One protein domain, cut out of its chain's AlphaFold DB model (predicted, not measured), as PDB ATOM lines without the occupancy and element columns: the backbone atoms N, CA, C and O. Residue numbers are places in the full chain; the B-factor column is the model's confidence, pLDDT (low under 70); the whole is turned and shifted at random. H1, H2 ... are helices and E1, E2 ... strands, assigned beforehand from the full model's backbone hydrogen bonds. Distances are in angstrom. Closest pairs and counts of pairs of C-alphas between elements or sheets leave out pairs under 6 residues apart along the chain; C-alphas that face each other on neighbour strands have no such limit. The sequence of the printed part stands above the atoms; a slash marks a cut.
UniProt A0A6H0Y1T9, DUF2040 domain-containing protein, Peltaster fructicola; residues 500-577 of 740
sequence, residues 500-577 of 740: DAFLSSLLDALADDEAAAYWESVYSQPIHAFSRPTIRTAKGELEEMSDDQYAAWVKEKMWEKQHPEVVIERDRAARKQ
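This is residues 500 to 577 of the 740 residues of the protein "DUF2040 domain-containing protein" of Peltaster fructicola (UniProt A0A6H0Y1T9). A small two-stranded hairpin, E1 and E2, leads into H3, the helix in the middle of a loose, thinly connected model; H1 crosses the first turns of H3 on one side, with H2 folded back on H1, and H4 turns off at a corner from the other end of H3. Residues 569 to 577 of H4 stick out free. The 78 printed residues hold named elements in the order H1, H2, E1, E2, H3, H4, mostly helix, with the two strands antiparallel. The whole is loose, with a radius of gyration of the C-alphas of 15.2 A, and only just flat, spanning 46 by 37 by 21 A.

E1, residues 534 to 536, and E2, residues 542 to 544, form an antiparallel hairpin; N 535 and O 543 are within hydrogen-bond range at 2.9 A. H3, residues 547 to 562, touches H1, residues 500 to 511, about perpendicular at 90 degrees, through residues 547 to 551 and 502 to 506 alone; the closest C-alphas, of Leu 503 and Ala 551, are 6.1 A apart. H1, with residues 505 to 510 alone, touches H2, residues 513 to 523, at a steep tilt of 49 degrees, opposite ways; the closest C-alphas, of Ala 509 and Ala 515, are 4.3 A apart. H2 and H3 are apart. H4, residues 564 to 577, is close to H3 but not clearly touching, about perpendicular at 85 degrees; the closest C-alphas, of Glu 560 and Val 567, are 6.3 A apart. In H1, H2, H3 and H4 every O i to N i+4 pair is within hydrogen-bond range.

H3 measures 22.2 A from first to last C-alpha, H4 20.0 A, H1 16.5 A, H2 15.1 A, E2 6.9 A and E1 6.7 A. C-alpha 500 begins H1 at (27.060, 6.130, -23.311), C-alpha 547 begins H3 at (26.952, -3.233, -27.842), and C-alpha 577 ends H4 at (52.358, 3.932, -49.071).

The two C-alphas farthest apart, of Glu 514 and Gln 577, are 46.3 A apart. The printed part has no cut and no long link. Mean pLDDT of the printed part is 80.8; residues 538 to 542 are under 70.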
ATOM      1  N   ASP A 500      28.171   6.753 -24.045       78.38
ATOM      2  CA  ASP A 500      27.060   6.130 -23.311       78.38
ATOM      3  C   ASP A 500      25.667   6.669 -23.701       78.38
ATOM      4  O   ASP A 500      24.714   5.904 -23.812       78.38
ATOM      5  N   ALA A 501      25.527   7.982 -23.917       82.19
ATOM      6  CA  ALA A 501      24.255   8.626 -24.260       82.19
ATOM      7  C   ALA A 501      23.896   8.452 -25.746       82.19
ATOM      8  O   ALA A 501      22.720   8.380 -26.108       82.19
ATOM      9  N   PHE A 502      24.905   8.335 -26.617       84.12
ATOM     10  CA  PHE A 502      24.698   7.848 -27.982       84.12
ATOM     11  C   PHE A 502      24.319   6.361 -27.973       84.12
ATOM     12  O   PHE A 502      23.416   5.966 -28.701       84.12
ATOM     13  N   LEU A 503      24.982   5.547 -27.142       87.75
ATOM     14  CA  LEU A 503      24.696   4.121 -26.961       87.75
ATOM     15  C   LEU A 503      23.253   3.880 -26.514       87.75
ATOM     16  O   LEU A 503      22.537   3.139 -27.182       87.75
ATOM     17  N   SER A 504      22.802   4.539 -25.443       85.38
ATOM     18  CA  SER A 504      21.429   4.387 -24.953       85.38
ATOM     19  C   SER A 504      20.410   4.792 -26.013       85.38
ATOM     20  O   SER A 504      19.461   4.058 -26.247       85.38
ATOM     21  N   SER A 505      20.642   5.912 -26.706       86.94
ATOM     22  CA  SER A 505      19.755   6.405 -27.764       86.94
ATOM     23  C   SER A 505      19.724   5.480 -28.993       86.94
ATOM     24  O   SER A 505      18.664   5.282 -29.581       86.94
ATOM     25  N   LEU A 506      20.852   4.855 -29.359       86.06
ATOM     26  CA  LEU A 506      20.931   3.889 -30.465       86.06
ATOM     27  C   LEU A 506      20.194   2.581 -30.139       86.06
ATOM     28  O   LEU A 506      19.620   1.969 -31.035       86.06
ATOM     29  N   LEU A 507      20.242   2.142 -28.879       86.38
ATOM     30  CA  LEU A 507      19.573   0.924 -28.415       86.38
ATOM     31  C   LEU A 507      18.063   1.137 -28.233       86.38
ATOM     32  O   LEU A 507      17.287   0.276 -28.632       86.38
ATOM     33  N   ASP A 508      17.653   2.297 -27.714       89.25
ATOM     34  CA  ASP A 508      16.256   2.750 -27.628       89.25
ATOM     35  C   ASP A 508      15.601   2.753 -29.023       89.25
ATOM     36  O   ASP A 508      14.595   2.092 -29.265       89.25
ATOM     37  N   ALA A 509      16.285   3.350 -30.003       86.81
ATOM     38  CA  ALA A 509      15.878   3.379 -31.407       86.81
ATOM     39  C   ALA A 509      16.082   2.063 -32.186       86.81
ATOM     40  O   ALA A 509      15.765   1.987 -33.374       86.81
ATOM     41  N   LEU A 510      16.605   1.019 -31.539       84.25
ATOM     42  CA  LEU A 510      16.625  -0.356 -32.051       84.25
ATOM     43  C   LEU A 510      15.561  -1.239 -31.364       84.25
ATOM     44  O   LEU A 510      15.328  -2.361 -31.813       84.25
ATOM     45  N   ALA A 511      14.908  -0.727 -30.313       83.88
ATOM     46  CA  ALA A 511      13.810  -1.369 -29.597       83.88
ATOM     47  C   ALA A 511      12.430  -0.812 -30.003       83.88
ATOM     48  O   ALA A 511      11.519  -1.609 -30.215       83.88
ATOM     49  N   ASP A 512      12.293   0.514 -30.150       91.25
ATOM     50  CA  ASP A 512      11.035   1.194 -30.493       91.25
ATOM     51  C   ASP A 512      11.098   1.935 -31.846       91.25
ATOM     52  O   ASP A 512      11.956   2.791 -32.089       91.25
ATOM     53  N   ASP A 513      10.112   1.670 -32.712       85.00
ATOM     54  CA  ASP A 513       9.990   2.271 -34.053       85.00
ATOM     55  C   ASP A 513       9.822   3.809 -34.016       85.00
ATOM     56  O   ASP A 513      10.238   4.512 -34.941       85.00
ATOM     57  N   GLU A 514       9.248   4.365 -32.941       87.25
ATOM     58  CA  GLU A 514       9.117   5.821 -32.760       87.25
ATOM     59  C   GLU A 514      10.488   6.491 -32.546       87.25
ATOM     60  O   GLU A 514      10.771   7.549 -33.117       87.25
ATOM     61  N   ALA A 515      11.377   5.844 -31.787       83.75
ATOM     62  CA  ALA A 515      12.751   6.295 -31.596       83.75
ATOM     63  C   ALA A 515      13.600   6.064 -32.864       83.75
ATOM     64  O   ALA A 515      14.431   6.913 -33.208       83.75
ATOM     65  N   ALA A 516      13.336   4.998 -33.631       84.69
ATOM     66  CA  ALA A 516      13.936   4.785 -34.953       84.69
ATOM     67  C   ALA A 516      13.615   5.931 -35.934       84.69
ATOM     68  O   ALA A 516      14.512   6.429 -36.621       84.69
ATOM     69  N   ALA A 517      12.366   6.414 -35.952       85.19
ATOM     70  CA  ALA A 517      11.955   7.562 -36.762       85.19
ATOM     71  C   ALA A 517      12.623   8.879 -36.313       85.19
ATOM     72  O   ALA A 517      13.021   9.696 -37.149       85.19
ATOM     73  N   TYR A 518      12.818   9.080 -35.002       83.50
ATOM     74  CA  TYR A 518      13.612  10.204 -34.493       83.50
ATOM     75  C   TYR A 518      15.067  10.136 -34.989       83.50
ATOM     76  O   TYR A 518      15.589  11.135 -35.491       83.50
ATOM     77  N   TRP A 519      15.702   8.964 -34.945       83.31
ATOM     78  CA  TRP A 519      17.061   8.768 -35.463       83.31
ATOM     79  C   TRP A 519      17.185   8.998 -36.967       83.31
ATOM     80  O   TRP A 519      18.143   9.641 -37.401       83.31
ATOM     81  N   GLU A 520      16.214   8.544 -37.762       84.12
ATOM     82  CA  GLU A 520      16.172   8.858 -39.192       84.12
ATOM     83  C   GLU A 520      16.057  10.376 -39.419       84.12
ATOM     84  O   GLU A 520      16.740  10.913 -40.292       84.12
ATOM     85  N   SER A 521      15.300  11.101 -38.585       84.88
ATOM     86  CA  SER A 521      15.197  12.566 -38.675       84.88
ATOM     87  C   SER A 521      16.488  13.315 -38.297       84.88
ATOM     88  O   SER A 521      16.793  14.342 -38.904       84.88
ATOM     89  N   VAL A 522      17.268  12.806 -37.333       82.00
ATOM     90  CA  VAL A 522      18.503  13.450 -36.839       82.00
ATOM     91  C   VAL A 522      19.720  13.108 -37.702       82.00
ATOM     92  O   VAL A 522      20.553  13.975 -37.965       82.00
ATOM     93  N   TYR A 523      19.832  11.857 -38.153       78.12
ATOM     94  CA  TYR A 523      21.009  11.346 -38.866       78.12
ATOM     95  C   TYR A 523      20.764  11.072 -40.359       78.12
ATOM     96  O   TYR A 523      21.702  10.711 -41.075       78.12
ATOM     97  N   SER A 524      19.546  11.297 -40.868       74.19
ATOM     98  CA  SER A 524      19.135  11.161 -42.281       74.19
ATOM     99  C   SER A 524      19.279   9.762 -42.902       74.19
ATOM    100  O   SER A 524      19.271   9.631 -44.127       74.19
ATOM    101  N   GLN A 525      19.419   8.709 -42.087       75.62
ATOM    102  CA  GLN A 525      19.427   7.312 -42.544       75.62
ATOM    103  C   GLN A 525      18.717   6.401 -41.527       75.62
ATOM    104  O   GLN A 525      18.946   6.564 -40.327       75.62
ATOM    105  N   PRO A 526      17.921   5.413 -41.978       79.69
ATOM    106  CA  PRO A 526      17.255   4.465 -41.091       79.69
ATOM    107  C   PRO A 526      18.261   3.480 -40.479       79.69
ATOM    108  O   PRO A 526      19.152   2.969 -41.168       79.69
ATOM    109  N   ILE A 527      18.099   3.169 -39.190       71.69
ATOM    110  CA  ILE A 527      19.054   2.359 -38.408       71.69
ATOM    111  C   ILE A 527      19.266   0.967 -39.019       71.69
ATOM    112  O   ILE A 527      20.397   0.487 -39.070       71.69
ATOM    113  N   HIS A 528      18.221   0.351 -39.581       73.50
ATOM    114  CA  HIS A 528      18.292  -0.979 -40.204       73.50
ATOM    115  C   HIS A 528      19.288  -1.079 -41.383       73.50
ATOM    116  O   HIS A 528      19.649  -2.185 -41.785       73.50
ATOM    117  N   ALA A 529      19.765   0.047 -41.932       76.75
ATOM    118  CA  ALA A 529      20.841   0.073 -42.928       76.75
ATOM    119  C   ALA A 529      22.228  -0.293 -42.353       76.75
ATOM    120  O   ALA A 529      23.170  -0.519 -43.117       76.75
ATOM    121  N   PHE A 530      22.361  -0.349 -41.027       77.94
ATOM    122  CA  PHE A 530      23.547  -0.781 -40.299       77.94
ATOM    123  C   PHE A 530      23.189  -2.037 -39.496       77.94
ATOM    124  O   PHE A 530      22.898  -1.964 -38.311       77.94
ATOM    125  N   SER A 531      23.166  -3.208 -40.136       80.88
ATOM    126  CA  SER A 531      22.959  -4.468 -39.416       80.88
ATOM    127  C   SER A 531      24.219  -4.887 -38.653       80.88
ATOM    128  O   SER A 531      25.346  -4.628 -39.083       80.88
ATOM    129  N   ARG A 532      24.033  -5.540 -37.502       83.00
ATOM    130  CA  ARG A 532      25.131  -5.933 -36.615       83.00
ATOM    131  C   ARG A 532      26.042  -6.980 -37.274       83.00
ATOM    132  O   ARG A 532      25.563  -8.067 -37.606       83.00
ATOM    133  N   PRO A 533      27.348  -6.710 -37.455       79.88
ATOM    134  CA  PRO A 533      28.257  -7.683 -38.044       79.88
ATOM    135  C   PRO A 533      28.607  -8.778 -37.030       79.88
ATOM    136  O   PRO A 533      28.879  -8.507 -35.858       79.88
ATOM    137  N   THR A 534      28.646 -10.024 -37.496       80.50
ATOM    138  CA  THR A 534      29.117 -11.168 -36.710       80.50
ATOM    139  C   THR A 534      30.627 -11.337 -36.867       80.50
ATOM    140  O   THR A 534      31.151 -11.426 -37.982       80.50
ATOM    141  N   ILE A 535      31.350 -11.380 -35.749       72.62
ATOM    142  CA  ILE A 535      32.805 -11.551 -35.717       72.62
ATOM    143  C   ILE A 535      33.118 -13.024 -35.446       72.62
ATOM    144  O   ILE A 535      32.559 -13.646 -34.547       72.62
ATOM    145  N   ARG A 536      34.059 -13.594 -36.205       70.38
ATOM    146  CA  ARG A 536      34.661 -14.887 -35.855       70.38
ATOM    147  C   ARG A 536      35.778 -14.650 -34.849       70.38
ATOM    148  O   ARG A 536      36.780 -14.023 -35.195       70.38
ATOM    149  N   THR A 537      35.627 -15.151 -33.629       70.00
ATOM    150  CA  THR A 537      36.704 -15.101 -32.633       70.00
ATOM    151  C   THR A 537      37.825 -16.081 -32.986       70.00
ATOM    152  O   THR A 537      37.682 -16.949 -33.849       70.00
ATOM    153  N   ALA A 538      38.960 -15.993 -32.283       64.69
ATOM    154  CA  ALA A 538      40.107 -16.883 -32.488       64.69
ATOM    155  C   ALA A 538      39.817 -18.380 -32.220       64.69
ATOM    156  O   ALA A 538      40.638 -19.226 -32.564       64.69
ATOM    157  N   LYS A 539      38.658 -18.717 -31.636       60.94
ATOM    158  CA  LYS A 539      38.174 -20.097 -31.461       60.94
ATOM    159  C   LYS A 539      37.342 -20.616 -32.644       60.94
ATOM    160  O   LYS A 539      36.997 -21.791 -32.670       60.94
ATOM    161  N   GLY A 540      36.992 -19.753 -33.602       62.62
ATOM    162  CA  GLY A 540      36.060 -20.056 -34.694       62.62
ATOM    163  C   GLY A 540      34.579 -19.873 -34.339       62.62
ATOM    164  O   GLY A 540      33.728 -20.047 -35.209       62.62
ATOM    165  N   GLU A 541      34.272 -19.494 -33.097       63.97
ATOM    166  CA  GLU A 541      32.919 -19.172 -32.636       63.97
ATOM    167  C   GLU A 541      32.463 -17.835 -33.249       63.97
ATOM    168  O   GLU A 541      33.261 -16.905 -33.414       63.97
ATOM    169  N   LEU A 542      31.194 -17.768 -33.659       67.12
ATOM    170  CA  LEU A 542      30.609 -16.631 -34.372       67.12
ATOM    171  C   LEU A 542      29.837 -15.757 -33.378       67.12
ATOM    172  O   LEU A 542      28.656 -15.987 -33.137       67.12
ATOM    173  N   GLU A 543      30.525 -14.789 -32.783       71.75
ATOM    174  CA  GLU A 543      29.964 -13.907 -31.760       71.75
ATOM    175  C   GLU A 543      29.426 -12.609 -32.380       71.75
ATOM    176  O   GLU A 543      29.977 -12.059 -33.340       71.75
ATOM    177  N   GLU A 544      28.330 -12.102 -31.822       78.69
ATOM    178  CA  GLU A 544      27.860 -10.751 -32.111       78.69
ATOM    179  C   GLU A 544      28.681  -9.712 -31.340       78.69
ATOM    180  O   GLU A 544      29.171  -9.965 -30.244       78.69
ATOM    181  N   MET A 545      28.822  -8.523 -31.923       76.19
ATOM    182  CA  MET A 545      29.937  -7.597 -31.690       76.19
ATOM    183  C   MET A 545      30.163  -7.069 -30.251       76.19
ATOM    184  O   MET A 545      31.181  -6.426 -30.021       76.19
ATOM    185  N   SER A 546      29.267  -7.310 -29.284       86.62
ATOM    186  CA  SER A 546      29.004  -6.469 -28.089       86.62
ATOM    187  C   SER A 546      28.483  -5.065 -28.442       86.62
ATOM    188  O   SER A 546      28.585  -4.629 -29.593       86.62
ATOM    189  N   ASP A 547      27.779  -4.409 -27.517       84.00
ATOM    190  CA  ASP A 547      26.952  -3.233 -27.842       84.00
ATOM    191  C   ASP A 547      27.817  -1.974 -28.030       84.00
ATOM    192  O   ASP A 547      27.675  -1.268 -29.029       84.00
ATOM    193  N   ASP A 548      28.812  -1.776 -27.160       85.69
ATOM    194  CA  ASP A 548      29.769  -0.659 -27.217       85.69
ATOM    195  C   ASP A 548      30.573  -0.646 -28.527       85.69
ATOM    196  O   ASP A 548      30.692   0.378 -29.207       85.69
ATOM    197  N   GLN A 549      31.095  -1.812 -28.923       85.44
ATOM    198  CA  GLN A 549      31.849  -1.978 -30.170       85.44
ATOM    199  C   GLN A 549      30.949  -1.807 -31.400       85.44
ATOM    200  O   GLN A 549      31.386  -1.254 -32.410       85.44
ATOM    201  N   TYR A 550      29.689  -2.247 -31.315       85.94
ATOM    202  CA  TYR A 550      28.704  -2.039 -32.371       85.94
ATOM    203  C   TYR A 550      28.374  -0.552 -32.548       85.94
ATOM    204  O   TYR A 550      28.432  -0.060 -33.672       85.94
ATOM    205  N   ALA A 551      28.136   0.202 -31.471       85.38
ATOM    206  CA  ALA A 551      27.915   1.646 -31.565       85.38
ATOM    207  C   ALA A 551      29.151   2.395 -32.095       85.38
ATOM    208  O   ALA A 551      29.008   3.320 -32.896       85.38
ATOM    209  N   ALA A 552      30.365   1.982 -31.716       86.75
ATOM    210  CA  ALA A 552      31.603   2.516 -32.286       86.75
ATOM    211  C   ALA A 552      31.718   2.234 -33.799       86.75
ATOM    212  O   ALA A 552      32.093   3.119 -34.570       86.75
ATOM    213  N   TRP A 553      31.330   1.037 -34.246       86.56
ATOM    214  CA  TRP A 553      31.284   0.669 -35.664       86.56
ATOM    215  C   TRP A 553      30.199   1.428 -36.442       86.56
ATOM    216  O   TRP A 553      30.464   1.893 -37.550       86.56
ATOM    217  N   VAL A 554      29.010   1.636 -35.861       87.38
ATOM    218  CA  VAL A 554      27.958   2.484 -36.452       87.38
ATOM    219  C   VAL A 554      28.446   3.932 -36.575       87.38
ATOM    220  O   VAL A 554      28.298   4.516 -37.647       87.38
ATOM    221  N   LYS A 555      29.113   4.491 -35.551       83.56
ATOM    222  CA  LYS A 555      29.759   5.818 -35.622       83.56
ATOM    223  C   LYS A 555      30.784   5.890 -36.755       83.56
ATOM    224  O   LYS A 555      30.729   6.823 -37.551       83.56
ATOM    225  N   GLU A 556      31.679   4.907 -36.874       85.00
ATOM    226  CA  GLU A 556      32.675   4.861 -37.956       85.00
ATOM    227  C   GLU A 556      32.004   4.775 -39.339       85.00
ATOM    228  O   GLU A 556      32.366   5.522 -40.244       85.00
ATOM    229  N   LYS A 557      30.974   3.935 -39.504       85.00
ATOM    230  CA  LYS A 557      30.244   3.761 -40.774       85.00
ATOM    231  C   LYS A 557      29.372   4.966 -41.145       85.00
ATOM    232  O   LYS A 557      29.242   5.278 -42.329       85.00
ATOM    233  N   MET A 558      28.795   5.669 -40.170       79.88
ATOM    234  CA  MET A 558      28.128   6.956 -40.395       79.88
ATOM    235  C   MET A 558      29.145   8.040 -40.774       79.88
ATOM    236  O   MET A 558      28.921   8.771 -41.738       79.88
ATOM    237  N   TRP A 559      30.293   8.099 -40.090       83.00
ATOM    238  CA  TRP A 559      31.360   9.052 -40.396       83.00
ATOM    239  C   TRP A 559      31.958   8.830 -41.793       83.00
ATOM    240  O   TRP A 559      32.103   9.796 -42.537       83.00
ATOM    241  N   GLU A 560      32.217   7.578 -42.191       82.12
ATOM    242  CA  GLU A 560      32.645   7.202 -43.550       82.12
ATOM    243  C   GLU A 560      31.655   7.676 -44.625       82.12
ATOM    244  O   GLU A 560      32.072   8.218 -45.650       82.12
ATOM    245  N   LYS A 561      30.344   7.503 -44.391       80.69
ATOM    246  CA  LYS A 561      29.288   7.965 -45.310       80.69
ATOM    247  C   LYS A 561      29.156   9.492 -45.351       80.69
ATOM    248  O   LYS A 561      28.818  10.023 -46.405       80.69
ATOM    249  N   GLN A 562      29.407  10.191 -44.242       76.19
ATOM    250  CA  GLN A 562      29.396  11.661 -44.182       76.19
ATOM    251  C   GLN A 562      30.677  12.294 -44.755       76.19
ATOM    252  O   GLN A 562      30.628  13.414 -45.254       76.19
ATOM    253  N   HIS A 563      31.806  11.579 -44.733       79.12
ATOM    254  CA  HIS A 563      33.116  12.063 -45.185       79.12
ATOM    255  C   HIS A 563      33.697  11.208 -46.333       79.12
ATOM    256  O   HIS A 563      34.853  10.773 -46.250       79.12
ATOM    257  N   PRO A 564      32.953  10.971 -47.435       79.88
ATOM    258  CA  PRO A 564      33.375  10.053 -48.496       79.88
ATOM    259  C   PRO A 564      34.685  10.497 -49.161       79.88
ATOM    260  O   PRO A 564      35.509   9.663 -49.531       79.88
ATOM    261  N   GLU A 565      34.932  11.808 -49.256       74.88
ATOM    262  CA  GLU A 565      36.193  12.349 -49.770       74.88
ATOM    263  C   GLU A 565      37.390  11.988 -48.881       74.88
ATOM    264  O   GLU A 565      38.448  11.634 -49.399       74.88
ATOM    265  N   VAL A 566      37.223  11.992 -47.553       77.06
ATOM    266  CA  VAL A 566      38.288  11.655 -46.594       77.06
ATOM    267  C   VAL A 566      38.591  10.154 -46.618       77.06
ATOM    268  O   VAL A 566      39.755   9.762 -46.520       77.06
ATOM    269  N   VAL A 567      37.578   9.306 -46.830       79.81
ATOM    270  CA  VAL A 567      37.771   7.867 -47.084       79.81
ATOM    271  C   VAL A 567      38.561   7.656 -48.382       79.81
ATOM    272  O   VAL A 567      39.561   6.939 -48.391       79.81
ATOM    273  N   ILE A 568      38.188   8.351 -49.460       79.12
ATOM    274  CA  ILE A 568      38.888   8.295 -50.753       79.12
ATOM    275  C   ILE A 568      40.338   8.811 -50.641       79.12
ATOM    276  O   ILE A 568      41.247   8.227 -51.237       79.12
ATOM    277  N   GLU A 569      40.595   9.872 -49.872       80.25
ATOM    278  CA  GLU A 569      41.948  10.367 -49.573       80.25
ATOM    279  C   GLU A 569      42.766   9.349 -48.762       80.25
ATOM    280  O   GLU A 569      43.927   9.091 -49.094       80.25
ATOM    281  N   ARG A 570      42.163   8.718 -47.745       78.25
ATOM    282  CA  ARG A 570      42.790   7.674 -46.916       78.25
ATOM    283  C   ARG A 570      43.182   6.453 -47.750       78.25
ATOM    284  O   ARG A 570      44.316   5.985 -47.635       78.25
ATOM    285  N   ASP A 571      42.315   6.007 -48.656       76.94
ATOM    286  CA  ASP A 571      42.593   4.923 -49.605       76.94
ATOM    287  C   ASP A 571      43.706   5.282 -50.600       76.94
ATOM    288  O   ASP A 571      44.621   4.487 -50.842       76.94
ATOM    289  N   ARG A 572      43.678   6.500 -51.161       83.94
ATOM    290  CA  ARG A 572      44.751   7.013 -52.032       83.94
ATOM    291  C   ARG A 572      46.087   7.072 -51.286       83.94
ATOM    292  O   ARG A 572      47.115   6.684 -51.843       83.94
ATOM    293  N   ALA A 573      46.085   7.504 -50.025       87.56
ATOM    294  CA  ALA A 573      47.270   7.546 -49.176       87.56
ATOM    295  C   ALA A 573      47.798   6.139 -48.841       87.56
ATOM    296  O   ALA A 573      49.008   5.918 -48.919       87.56
ATOM    297  N   ALA A 574      46.921   5.178 -48.534       86.94
ATOM    298  CA  ALA A 574      47.294   3.788 -48.267       86.94
ATOM    299  C   ALA A 574      47.922   3.116 -49.501       86.94
ATOM    300  O   ALA A 574      49.022   2.564 -49.412       86.94
ATOM    301  N   ARG A 575      47.293   3.247 -50.680       88.94
ATOM    302  CA  ARG A 575      47.842   2.742 -51.955       88.94
ATOM    303  C   ARG A 575      49.205   3.359 -52.272       88.94
ATOM    304  O   ARG A 575      50.127   2.645 -52.656       88.94
ATOM    305  N   LYS A 576      49.371   4.666 -52.039       87.56
ATOM    306  CA  LYS A 576      50.652   5.367 -52.215       87.56
ATOM    307  C   LYS A 576      51.740   4.872 -51.255       87.56
ATOM    308  O   LYS A 576      52.896   4.777 -51.660       87.56
ATOM    309  N   GLN A 577      51.402   4.539 -50.006       84.88
ATOM    310  CA  GLN A 577      52.358   3.932 -49.071       84.88
ATOM    311  C   GLN A 577      52.801   2.544 -49.552       84.88
ATOM    312  O   GLN A 577      54.004   2.285 -49.603       84.88
TER     313      GLN A 577